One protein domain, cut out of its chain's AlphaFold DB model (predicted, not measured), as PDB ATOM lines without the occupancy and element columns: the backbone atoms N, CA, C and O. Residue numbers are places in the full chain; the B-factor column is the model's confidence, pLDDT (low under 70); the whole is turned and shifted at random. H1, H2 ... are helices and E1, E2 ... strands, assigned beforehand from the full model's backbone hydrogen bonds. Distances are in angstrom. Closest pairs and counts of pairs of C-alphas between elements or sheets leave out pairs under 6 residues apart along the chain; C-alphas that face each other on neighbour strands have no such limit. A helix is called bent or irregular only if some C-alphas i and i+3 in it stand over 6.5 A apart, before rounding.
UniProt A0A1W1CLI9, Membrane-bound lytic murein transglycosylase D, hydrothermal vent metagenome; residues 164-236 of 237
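What this domain is: This is residues 164 to 236 of the 237 residues of the protein "Membrane-bound lytic murein transglycosylase D" of hydrothermal vent metagenome (UniProt A0A1W1CLI9). Look for a short two-stranded ribbon, E1 beside E2, with helices arranged round it: H1 lies over one face, H2 sits at one end beside E2, and H4 sits at the other end near E1. The long kinked helix H3 runs along one side, and the long link of residues 191 to 204 runs along the opposite side. You are reading 73 printed residues with four named helices and two named strands, in the order E1, H1, H2, E2, H3, H4, of mixed class. The sheet's order is E1 - E2, antiparallel. The whole is compact, with a radius of gyration of the C-alphas of 11.4 A and spans of 31 by 26 by 16 A.

Where its parts are: Find C-alpha 164 at (-57.475, 11.057, -28.045), where E1 begins; it covers residues 164 to 167. Its partner E2, residues 205 to 210, is 16.5 A long from first to last C-alpha. E2 is followed directly by H3, residues 211 to 227, which runs 24.5 A from C-alpha 211 at (-56.659, 19.221, -25.444). H3 is irregular, with C-alphas 212 and 215 7.1 A apart, and has a kink of 29 degrees near residue 218. Look back along the chain for H1, residues 173 to 179, 9.8 A, and H2, residues 184 to 190, 10.0 A. H4, residues 231 to 235, ends with C-alpha 235 at (-53.461, 7.141, -40.078).

How they stand to each other: Start at E1 and E2, antiparallel at 129 degrees, where N 165 and O 207 are within hydrogen-bond range at 2.8 A and N 205 and O 167 at 3.0 A. H1 and E2 are near each other, with 6 pairs of C-alphas within 10 A. The closest C-alphas of H2 and E2 are those of Ile 190 and Asn 208, 6.3 A apart; those of E1 and H4 are Val 167 and Ile 234, at 6.4 A. H1 and H2 touch at a steep tilt of 61 degrees, opposite ways, closest at the C-alphas of Ala 177 and Gln 184, 5.2 A apart. H3 touches H1 with residues 217 to 221 alone, about perpendicular at 86 degrees, closest at the C-alphas of Leu 179 and Gln 220, 6.7 A apart. H3 and H4 touch only at the corner, and only just, with 3 pairs of C-alphas within 8 A, closest Tyr 225 and Tyr 231 at 5.2 A. H2 and H3 are apart. Each O i to N i+4 pair is within hydrogen-bond range in H1, H2 and H4; in H3 10 of 13 are.

The domain as a whole: The two C-alphas farthest apart are those of Lys 189 and Asn 229, 30.9 A. The printed part has no cut. The link from H2 to E2, 14 residues, is long; the others are tight. Check the B-factor column at residues 225 to 236, where pLDDT is under 70; the mean of the printed part is 87.5.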
ATOM      1  N   PRO A 164     -58.172  12.245 -27.595       95.00
ATOM      2  CA  PRO A 164     -57.475  11.057 -28.045       95.00
ATOM      3  C   PRO A 164     -56.721  11.352 -29.347       95.00
ATOM      4  O   PRO A 164     -57.320  11.770 -30.338       95.00
ATOM      5  N   VAL A 165     -55.421  11.080 -29.369       94.69
ATOM      6  CA  VAL A 165     -54.547  11.200 -30.544       94.69
ATOM      7  C   VAL A 165     -53.918   9.858 -30.878       94.69
ATOM      8  O   VAL A 165     -53.706   9.023 -29.999       94.69
ATOM      9  N   ARG A 166     -53.650   9.623 -32.164       94.19
ATOM     10  CA  ARG A 166     -53.117   8.348 -32.639       94.19
ATOM     11  C   ARG A 166     -51.590   8.356 -32.629       94.19
ATOM     12  O   ARG A 166     -50.974   9.273 -33.162       94.19
ATOM     13  N   VAL A 167     -51.012   7.320 -32.037       94.25
ATOM     14  CA  VAL A 167     -49.573   7.045 -31.971       94.25
ATOM     15  C   VAL A 167     -49.275   5.697 -32.619       94.25
ATOM     16  O   VAL A 167     -50.172   4.861 -32.779       94.25
ATOM     17  N   ARG A 168     -48.018   5.475 -33.008       92.94
ATOM     18  CA  ARG A 168     -47.574   4.171 -33.518       92.94
ATOM     19  C   ARG A 168     -47.611   3.101 -32.421       92.94
ATOM     20  O   ARG A 168     -47.739   3.393 -31.232       92.94
ATOM     21  N   GLN A 169     -47.495   1.848 -32.840       93.75
ATOM     22  CA  GLN A 169     -47.385   0.719 -31.921       93.75
ATOM     23  C   GLN A 169     -46.147   0.852 -31.020       93.75
ATOM     24  O   GLN A 169     -45.107   1.326 -31.478       93.75
ATOM     25  N   GLY A 170     -46.252   0.447 -29.756       95.62
ATOM     26  CA  GLY A 170     -45.136   0.505 -28.805       95.62
ATOM     27  C   GLY A 170     -44.682   1.912 -28.405       95.62
ATOM     28  O   GLY A 170     -43.638   2.046 -27.776       95.62
ATOM     29  N   GLU A 171     -45.403   2.973 -28.787       96.12
ATOM     30  CA  GLU A 171     -45.016   4.337 -28.423       96.12
ATOM     31  C   GLU A 171     -45.070   4.536 -26.902       96.12
ATOM     32  O   GLU A 171     -46.120   4.370 -26.278       96.12
ATOM     33  N   GLU A 172     -43.940   4.937 -26.328       97.44
ATOM     34  CA  GLU A 172     -43.798   5.230 -24.906       97.44
ATOM     35  C   GLU A 172     -44.441   6.574 -24.549       97.44
ATOM     36  O   GLU A 172     -44.163   7.607 -25.171       97.44
ATOM     37  N   LEU A 173     -45.235   6.607 -23.476       97.44
ATOM     38  CA  LEU A 173     -45.793   7.860 -22.966       97.44
ATOM     39  C   LEU A 173     -44.696   8.825 -22.498       97.44
ATOM     40  O   LEU A 173     -44.887  10.034 -22.573       97.44
ATOM     41  N   SER A 174     -43.535   8.329 -22.059       97.44
ATOM     42  CA  SER A 174     -42.373   9.180 -21.755       97.44
ATOM     43  C   SER A 174     -41.908   9.969 -22.981       97.44
ATOM     44  O   SER A 174     -41.690  11.175 -22.885       97.44
ATOM     45  N   THR A 175     -41.841   9.323 -24.147       95.81
ATOM     46  CA  THR A 175     -41.440   9.956 -25.411       95.81
ATOM     47  C   THR A 175     -42.450  11.016 -25.831       95.81
ATOM     48  O   THR A 175     -42.075  12.148 -26.138       95.81
ATOM     49  N   VAL A 176     -43.745  10.694 -25.773       96.12
ATOM     50  CA  VAL A 176     -44.809  11.663 -26.078       96.12
ATOM     51  C   VAL A 176     -44.776  12.840 -25.100       96.12
ATOM     52  O   VAL A 176     -44.896  13.986 -25.524       96.12
ATOM     53  N   ALA A 177     -44.578  12.587 -23.805       97.00
ATOM     54  CA  ALA A 177     -44.507  13.640 -22.796       97.00
ATOM     55  C   ALA A 177     -43.328  14.596 -23.035       97.00
ATOM     56  O   ALA A 177     -43.506  15.811 -22.932       97.00
ATOM     57  N   LEU A 178     -42.158  14.060 -23.404       95.81
ATOM     58  CA  LEU A 178     -40.979  14.851 -23.764       95.81
ATOM     59  C   LEU A 178     -41.240  15.729 -24.991       95.81
ATOM     60  O   LEU A 178     -40.989  16.931 -24.935       95.81
ATOM     61  N   LEU A 179     -41.808  15.165 -26.064       94.50
ATOM     62  CA  LEU A 179     -42.165  15.924 -27.271       94.50
ATOM     63  C   LEU A 179     -43.153  17.053 -26.950       94.50
ATOM     64  O   LEU A 179     -42.980  18.198 -27.348       94.50
ATOM     65  N   LEU A 180     -44.185  16.771 -26.161       94.88
ATOM     66  CA  LEU A 180     -45.187  17.780 -25.815       94.88
ATOM     67  C   LEU A 180     -44.727  18.767 -24.734       94.88
ATOM     68  O   LEU A 180     -45.506  19.651 -24.362       94.88
ATOM     69  N   ASN A 181     -43.494  18.629 -24.233       95.19
ATOM     70  CA  ASN A 181     -42.960  19.376 -23.099       95.19
ATOM     71  C   ASN A 181     -43.955  19.388 -21.921       95.19
ATOM     72  O   ASN A 181     -44.440  20.437 -21.490       95.19
ATOM     73  N   MET A 182     -44.353  18.194 -21.471       94.44
ATOM     74  CA  MET A 182     -45.325  18.009 -20.395       94.44
ATOM     75  C   MET A 182     -44.870  16.967 -19.372       94.44
ATOM     76  O   MET A 182     -44.004  16.133 -19.622       94.44
ATOM     77  N   ASN A 183     -45.501  16.983 -18.201       95.31
ATOM     78  CA  ASN A 183     -45.202  16.034 -17.138       95.31
ATOM     79  C   ASN A 183     -45.667  14.606 -17.509       95.31
ATOM     80  O   ASN A 183     -46.861  14.364 -17.707       95.31
ATOM     81  N   GLN A 184     -44.736  13.647 -17.536       95.62
ATOM     82  CA  GLN A 184     -45.027  12.239 -17.839       95.62
ATOM     83  C   GLN A 184     -46.007  11.602 -16.841       95.62
ATOM     84  O   GLN A 184     -46.903  10.867 -17.246       95.62
ATOM     85  N   SER A 185     -45.882  11.892 -15.541       95.38
ATOM     86  CA  SER A 185     -46.796  11.360 -14.518       95.38
ATOM     87  C   SER A 185     -48.237  11.816 -14.765       95.38
ATOM     88  O   SER A 185     -49.178  11.028 -14.636       95.38
ATOM     89  N   TYR A 186     -48.423  13.059 -15.217       94.75
ATOM     90  CA  TYR A 186     -49.733  13.545 -15.636       94.75
ATOM     91  C   TYR A 186     -50.252  12.824 -16.890       94.75
ATOM     92  O   TYR A 186     -51.410  12.405 -16.898       94.75
ATOM     93  N   LEU A 187     -49.405  12.594 -17.903       96.12
ATOM     94  CA  LEU A 187     -49.795  11.835 -19.097       96.12
ATOM     95  C   LEU A 187     -50.188  10.384 -18.758       96.12
ATOM     96  O   LEU A 187     -51.220   9.900 -19.221       96.12
ATOM     97  N   ASN A 188     -49.441   9.720 -17.873       95.75
ATOM     98  CA  ASN A 188     -49.782   8.393 -17.348       95.75
ATOM     99  C   ASN A 188     -51.114   8.413 -16.581       95.75
ATOM    100  O   ASN A 188     -51.924   7.493 -16.689       95.75
ATOM    101  N   LYS A 189     -51.376   9.475 -15.808       93.88
ATOM    102  CA  LYS A 189     -52.616   9.626 -15.032       93.88
ATOM    103  C   LYS A 189     -53.863   9.712 -15.916       93.88
ATOM    104  O   LYS A 189     -54.900   9.192 -15.509       93.88
ATOM    105  N   ILE A 190     -53.774  10.341 -17.090       94.19
ATOM    106  CA  ILE A 190     -54.889  10.437 -18.052       94.19
ATOM    107  C   ILE A 190     -54.956   9.253 -19.037       94.19
ATOM    108  O   ILE A 190     -55.938   9.113 -19.770       94.19
ATOM    109  N   ASN A 191     -53.964   8.354 -18.996       97.44
ATOM    110  CA  ASN A 191     -53.909   7.092 -19.742       97.44
ATOM    111  C   ASN A 191     -53.796   5.860 -18.827       97.44
ATOM    112  O   ASN A 191     -52.962   4.989 -19.069       97.44
ATOM    113  N   PRO A 192     -54.637   5.719 -17.787       96.94
ATOM    114  CA  PRO A 192     -54.496   4.621 -16.826       96.94
ATOM    115  C   PRO A 192     -54.813   3.242 -17.433       96.94
ATOM    116  O   PRO A 192     -54.563   2.225 -16.798       96.94
ATOM    117  N   HIS A 193     -55.371   3.206 -18.646       97.75
ATOM    118  CA  HIS A 193     -55.630   1.984 -19.396       97.75
ATOM    119  C   HIS A 193     -54.372   1.361 -20.008       97.75
ATOM    120  O   HIS A 193     -54.424   0.186 -20.355       97.75
ATOM    121  N   LEU A 194     -53.274   2.112 -20.158       98.00
ATOM    122  CA  LEU A 194     -51.985   1.584 -20.612       98.00
ATOM    123  C   LEU A 194     -51.219   1.068 -19.394       98.00
ATOM    124  O   LEU A 194     -50.694   1.854 -18.606       98.00
ATOM    125  N   LYS A 195     -51.168  -0.254 -19.223       95.81
ATOM    126  CA  LYS A 195     -50.687  -0.878 -17.978       95.81
ATOM    127  C   LYS A 195     -49.211  -0.603 -17.700       95.81
ATOM    128  O   LYS A 195     -48.834  -0.440 -16.545       95.81
ATOM    129  N   ASN A 196     -48.420  -0.491 -18.765       94.75
ATOM    130  CA  ASN A 196     -46.966  -0.351 -18.701       94.75
ATOM    131  C   ASN A 196     -46.468   0.991 -19.266       94.75
ATOM    132  O   ASN A 196     -45.281   1.147 -19.511       94.75
ATOM    133  N   GLY A 197     -47.360   1.967 -19.485       96.38
ATOM    134  CA  GLY A 197     -46.961   3.302 -19.949       96.38
ATOM    135  C   GLY A 197     -46.593   3.408 -21.432       96.38
ATOM    136  O   GLY A 197     -46.026   4.422 -21.827       96.38
ATOM    137  N   HIS A 198     -46.964   2.426 -22.256       97.25
ATOM    138  CA  HIS A 198     -46.757   2.444 -23.705       97.25
ATOM    139  C   HIS A 198     -48.018   2.006 -24.465       97.25
ATOM    140  O   HIS A 198     -48.891   1.321 -23.924       97.25
ATOM    141  N   ALA A 199     -48.124   2.404 -25.733       96.94
ATOM    142  CA  ALA A 199     -49.114   1.870 -26.665       96.94
ATOM    143  C   ALA A 199     -48.837   0.380 -26.964       96.94
ATOM    144  O   ALA A 199     -47.679  -0.033 -26.931       96.94
ATOM    145  N   PRO A 200     -49.854  -0.439 -27.288       96.69
ATOM    146  CA  PRO A 200     -49.650  -1.855 -27.593       96.69
ATOM    147  C   PRO A 200     -48.679  -2.060 -28.765       96.69
ATOM    148  O   PRO A 200     -48.671  -1.270 -29.710       96.69
ATOM    149  N   TYR A 201     -47.877  -3.126 -28.733       95.12
ATOM    150  CA  TYR A 201     -46.833  -3.367 -29.747       95.12
ATOM    151  C   TYR A 201     -47.346  -3.925 -31.078       95.12
ATOM    152  O   TYR A 201     -46.600  -3.958 -32.053       95.12
ATOM    153  N   ASN A 202     -48.608  -4.349 -31.147       93.06
ATOM    154  CA  ASN A 202     -49.171  -5.020 -32.322       93.06
ATOM    155  C   ASN A 202     -49.979  -4.114 -33.264       93.06
ATOM    156  O   ASN A 202     -50.431  -4.587 -34.306       93.06
ATOM    157  N   ARG A 203     -50.240  -2.854 -32.889       91.44
ATOM    158  CA  ARG A 203     -50.998  -1.901 -33.713       91.44
ATOM    159  C   ARG A 203     -50.800  -0.462 -33.263       91.44
ATOM    160  O   ARG A 203     -50.581  -0.195 -32.084       91.44
ATOM    161  N   ALA A 204     -50.984   0.476 -34.190       93.06
ATOM    162  CA  ALA A 204     -51.183   1.877 -33.833       93.06
ATOM    163  C   ALA A 204     -52.401   2.029 -32.907       93.06
ATOM    164  O   ALA A 204     -53.376   1.274 -32.979       93.06
ATOM    165  N   TYR A 205     -52.341   3.007 -32.009       95.50
ATOM    166  CA  TYR A 205     -53.288   3.103 -30.909       95.50
ATOM    167  C   TYR A 205     -53.593   4.554 -30.552       95.50
ATOM    168  O   TYR A 205     -52.828   5.458 -30.878       95.50
ATOM    169  N   LYS A 206     -54.740   4.794 -29.910       96.12
ATOM    170  CA  LYS A 206     -55.118   6.139 -29.459       96.12
ATOM    171  C   LYS A 206     -54.794   6.305 -27.985       96.12
ATOM    172  O   LYS A 206     -55.312   5.537 -27.182       96.12
ATOM    173  N   ILE A 207     -54.013   7.327 -27.662       97.25
ATOM    174  CA  ILE A 207     -53.730   7.763 -26.294       97.25
ATOM    175  C   ILE A 207     -54.382   9.121 -26.048       97.25
ATOM    176  O   ILE A 207     -54.594   9.895 -26.977       97.25
ATOM    177  N   ASN A 208     -54.686   9.431 -24.800       97.06
ATOM    178  CA  ASN A 208     -55.253  10.704 -24.385       97.06
ATOM    179  C   ASN A 208     -54.136  11.710 -24.096       97.06
ATOM    180  O   ASN A 208     -53.230  11.422 -23.317       97.06
ATOM    181  N   ILE A 209     -54.223  12.907 -24.665       96.31
ATOM    182  CA  ILE A 209     -53.353  14.044 -24.328       96.31
ATOM    183  C   ILE A 209     -54.208  15.234 -23.885       96.31
ATOM    184  O   ILE A 209     -55.403  15.252 -24.188       96.31
ATOM    185  N   PRO A 210     -53.641  16.239 -23.198       94.88
ATOM    186  CA  PRO A 210     -54.367  17.465 -22.888       94.88
ATOM    187  C   PRO A 210     -54.831  18.154 -24.179       94.88
ATOM    188  O   PRO A 210     -54.075  18.214 -25.152       94.88
ATOM    189  N   THR A 211     -56.070  18.642 -24.227       91.81
ATOM    190  CA  THR A 211     -56.659  19.221 -25.444       91.81
ATOM    191  C   THR A 211     -55.830  20.399 -25.966       91.81
ATOM    192  O   THR A 211     -55.624  20.509 -27.176       91.81
ATOM    193  N   SER A 212     -55.260  21.222 -25.082       92.88
ATOM    194  CA  SER A 212     -54.360  22.319 -25.470       92.88
ATOM    195  C   SER A 212     -53.098  21.856 -26.218       92.88
ATOM    196  O   SER A 212     -52.537  22.617 -27.004       92.88
ATOM    197  N   LYS A 213     -52.675  20.595 -26.039       94.38
ATOM    198  CA  LYS A 213     -51.466  20.012 -26.645       94.38
ATOM    199  C   LYS A 213     -51.696  19.356 -28.004       94.38
ATOM    200  O   LYS A 213     -50.738  18.903 -28.625       94.38
ATOM    201  N   VAL A 214     -52.931  19.324 -28.510       92.75
ATOM    202  CA  VAL A 214     -53.255  18.706 -29.810       92.75
ATOM    203  C   VAL A 214     -52.502  19.369 -30.964       92.75
ATOM    204  O   VAL A 214     -52.001  18.678 -31.853       92.75
ATOM    205  N   ARG A 215     -52.372  20.701 -30.946       91.75
ATOM    206  CA  ARG A 215     -51.604  21.428 -31.967       91.75
ATOM    207  C   ARG A 215     -50.122  21.052 -31.921       91.75
ATOM    208  O   ARG A 215     -49.573  20.698 -32.961       91.75
ATOM    209  N   ASP A 216     -49.514  21.078 -30.735       92.38
ATOM    210  CA  ASP A 216     -48.108  20.710 -30.525       92.38
ATOM    211  C   ASP A 216     -47.850  19.267 -30.980       92.38
ATOM    212  O   ASP A 216     -46.900  19.005 -31.716       92.38
ATOM    213  N   PHE A 217     -48.748  18.339 -30.635       93.69
ATOM    214  CA  PHE A 217     -48.683  16.946 -31.078       93.69
ATOM    215  C   PHE A 217     -48.682  16.839 -32.605       93.69
ATOM    216  O   PHE A 217     -47.798  16.214 -33.194       93.69
ATOM    217  N   ASN A 218     -49.622  17.516 -33.262       89.69
ATOM    218  CA  ASN A 218     -49.728  17.520 -34.719       89.69
ATOM    219  C   ASN A 218     -48.571  18.237 -35.425       89.69
ATOM    220  O   ASN A 218     -48.411  18.060 -36.624       89.69
ATOM    221  N   GLN A 219     -47.775  19.059 -34.748       89.00
ATOM    222  CA  GLN A 219     -46.591  19.679 -35.349       89.00
ATOM    223  C   GLN A 219     -45.346  18.824 -35.118       89.00
ATOM    224  O   GLN A 219     -44.587  18.552 -36.050       89.00
ATOM    225  N   GLN A 220     -45.159  18.365 -33.884       88.75
ATOM    226  CA  GLN A 220     -43.943  17.688 -33.459       88.75
ATOM    227  C   GLN A 220     -43.978  16.198 -33.773       88.75
ATOM    228  O   GLN A 220     -43.139  15.704 -34.525       88.75
ATOM    229  N   TYR A 221     -44.987  15.488 -33.264       84.31
ATOM    230  CA  TYR A 221     -45.150  14.058 -33.512       84.31
ATOM    231  C   TYR A 221     -45.428  13.831 -35.000       84.31
ATOM    232  O   TYR A 221     -44.748  13.035 -35.651       84.31
ATOM    233  N   ALA A 222     -46.333  14.623 -35.590       71.19
ATOM    234  CA  ALA A 222     -46.641  14.458 -37.005       71.19
ATOM    235  C   ALA A 222     -45.459  14.712 -37.932       71.19
ATOM    236  O   ALA A 222     -45.208  13.957 -38.871       71.19
ATOM    237  N   GLY A 223     -44.738  15.803 -37.667       72.19
ATOM    238  CA  GLY A 223     -43.608  16.222 -38.480       72.19
ATOM    239  C   GLY A 223     -42.473  15.203 -38.449       72.19
ATOM    240  O   GLY A 223     -41.853  14.951 -39.481       72.19
ATOM    241  N   ILE A 224     -42.201  14.584 -37.296       73.44
ATOM    242  CA  ILE A 224     -41.160  13.553 -37.164       73.44
ATOM    243  C   ILE A 224     -41.497  12.327 -38.017       73.44
ATOM    244  O   ILE A 224     -40.674  11.908 -38.829       73.44
ATOM    245  N   TYR A 225     -42.708  11.787 -37.894       68.69
ATOM    246  CA  TYR A 225     -43.046  10.518 -38.542       68.69
ATOM    247  C   TYR A 225     -43.474  10.671 -40.014       68.69
ATOM    248  O   TYR A 225     -43.324   9.725 -40.787       68.69
ATOM    249  N   ARG A 226     -43.895  11.867 -40.465       64.69
ATOM    250  CA  ARG A 226     -43.983  12.194 -41.908       64.69
ATOM    251  C   ARG A 226     -42.623  12.158 -42.583       64.69
ATOM    252  O   ARG A 226     -42.506  11.584 -43.657       64.69
ATOM    253  N   ARG A 227     -41.592  12.706 -41.937       60.50
ATOM    254  CA  ARG A 227     -40.219  12.702 -42.471       60.50
ATOM    255  C   ARG A 227     -39.585  11.308 -42.513       60.50
ATOM    256  O   ARG A 227     -38.625  11.115 -43.244       60.50
ATOM    257  N   ARG A 228     -40.124  10.347 -41.756       61.59
ATOM    258  CA  ARG A 228     -39.655   8.953 -41.701       61.59
ATOM    259  C   ARG A 228     -40.466   7.975 -42.568       61.59
ATOM    260  O   ARG A 228     -40.245   6.781 -42.464       61.59
ATOM    261  N   ASN A 229     -41.408   8.442 -43.401       61.03
ATOM    262  CA  ASN A 229     -42.370   7.603 -44.150       61.03
ATOM    263  C   ASN A 229     -43.264   6.684 -43.283       61.03
ATOM    264  O   ASN A 229     -43.997   5.847 -43.803       61.03
ATOM    265  N   GLU A 230     -43.296   6.882 -41.965       60.31
ATOM    266  CA  GLU A 230     -44.086   6.086 -41.013       60.31
ATOM    267  C   GLU A 230     -45.478   6.695 -40.747       60.31
ATOM    268  O   GLU A 230     -46.270   6.171 -39.974       60.31
ATOM    269  N   TYR A 231     -45.825   7.819 -41.383       55.19
ATOM    270  CA  TYR A 231     -47.087   8.516 -41.101       55.19
ATOM    271  C   TYR A 231     -48.332   7.851 -41.674       55.19
ATOM    272  O   TYR A 231     -49.419   7.955 -41.101       55.19
ATOM    273  N   LEU A 232     -48.184   7.177 -42.816       51.56
ATOM    274  CA  LEU A 232     -49.289   6.482 -43.468       51.56
ATOM    275  C   LEU A 232     -49.732   5.270 -42.634       51.56
ATOM    276  O   LEU A 232     -50.930   5.041 -42.501       51.56
ATOM    277  N   SER A 233     -48.817   4.566 -41.960       52.44
ATOM    278  CA  SER A 233     -49.175   3.463 -41.053       52.44
ATOM    279  C   SER A 233     -49.849   3.937 -39.755       52.44
ATOM    280  O   SER A 233     -50.578   3.174 -39.122       52.44
ATOM    281  N   ILE A 234     -49.676   5.210 -39.380       56.41
ATOM    282  CA  ILE A 234     -50.325   5.810 -38.207       56.41
ATOM    283  C   ILE A 234     -51.764   6.237 -38.518       56.41
ATOM    284  O   ILE A 234     -52.589   6.155 -37.621       56.41
ATOM    285  N   ASN A 235     -52.111   6.642 -39.744       49.22
ATOM    286  CA  ASN A 235     -53.461   7.141 -40.078       49.22
ATOM    287  C   ASN A 235     -54.334   6.185 -40.903       49.22
ATOM    288  O   ASN A 235     -55.478   6.528 -41.198       49.22
ATOM    289  N   THR A 236     -53.839   4.996 -41.243       39.81
ATOM    290  CA  THR A 236     -54.619   3.993 -41.980       39.81
ATOM    291  C   THR A 236     -55.105   2.898 -41.017       39.81
ATOM    292  O   THR A 236     -54.308   2.361 -40.243       39.81
TER     293      THR A 236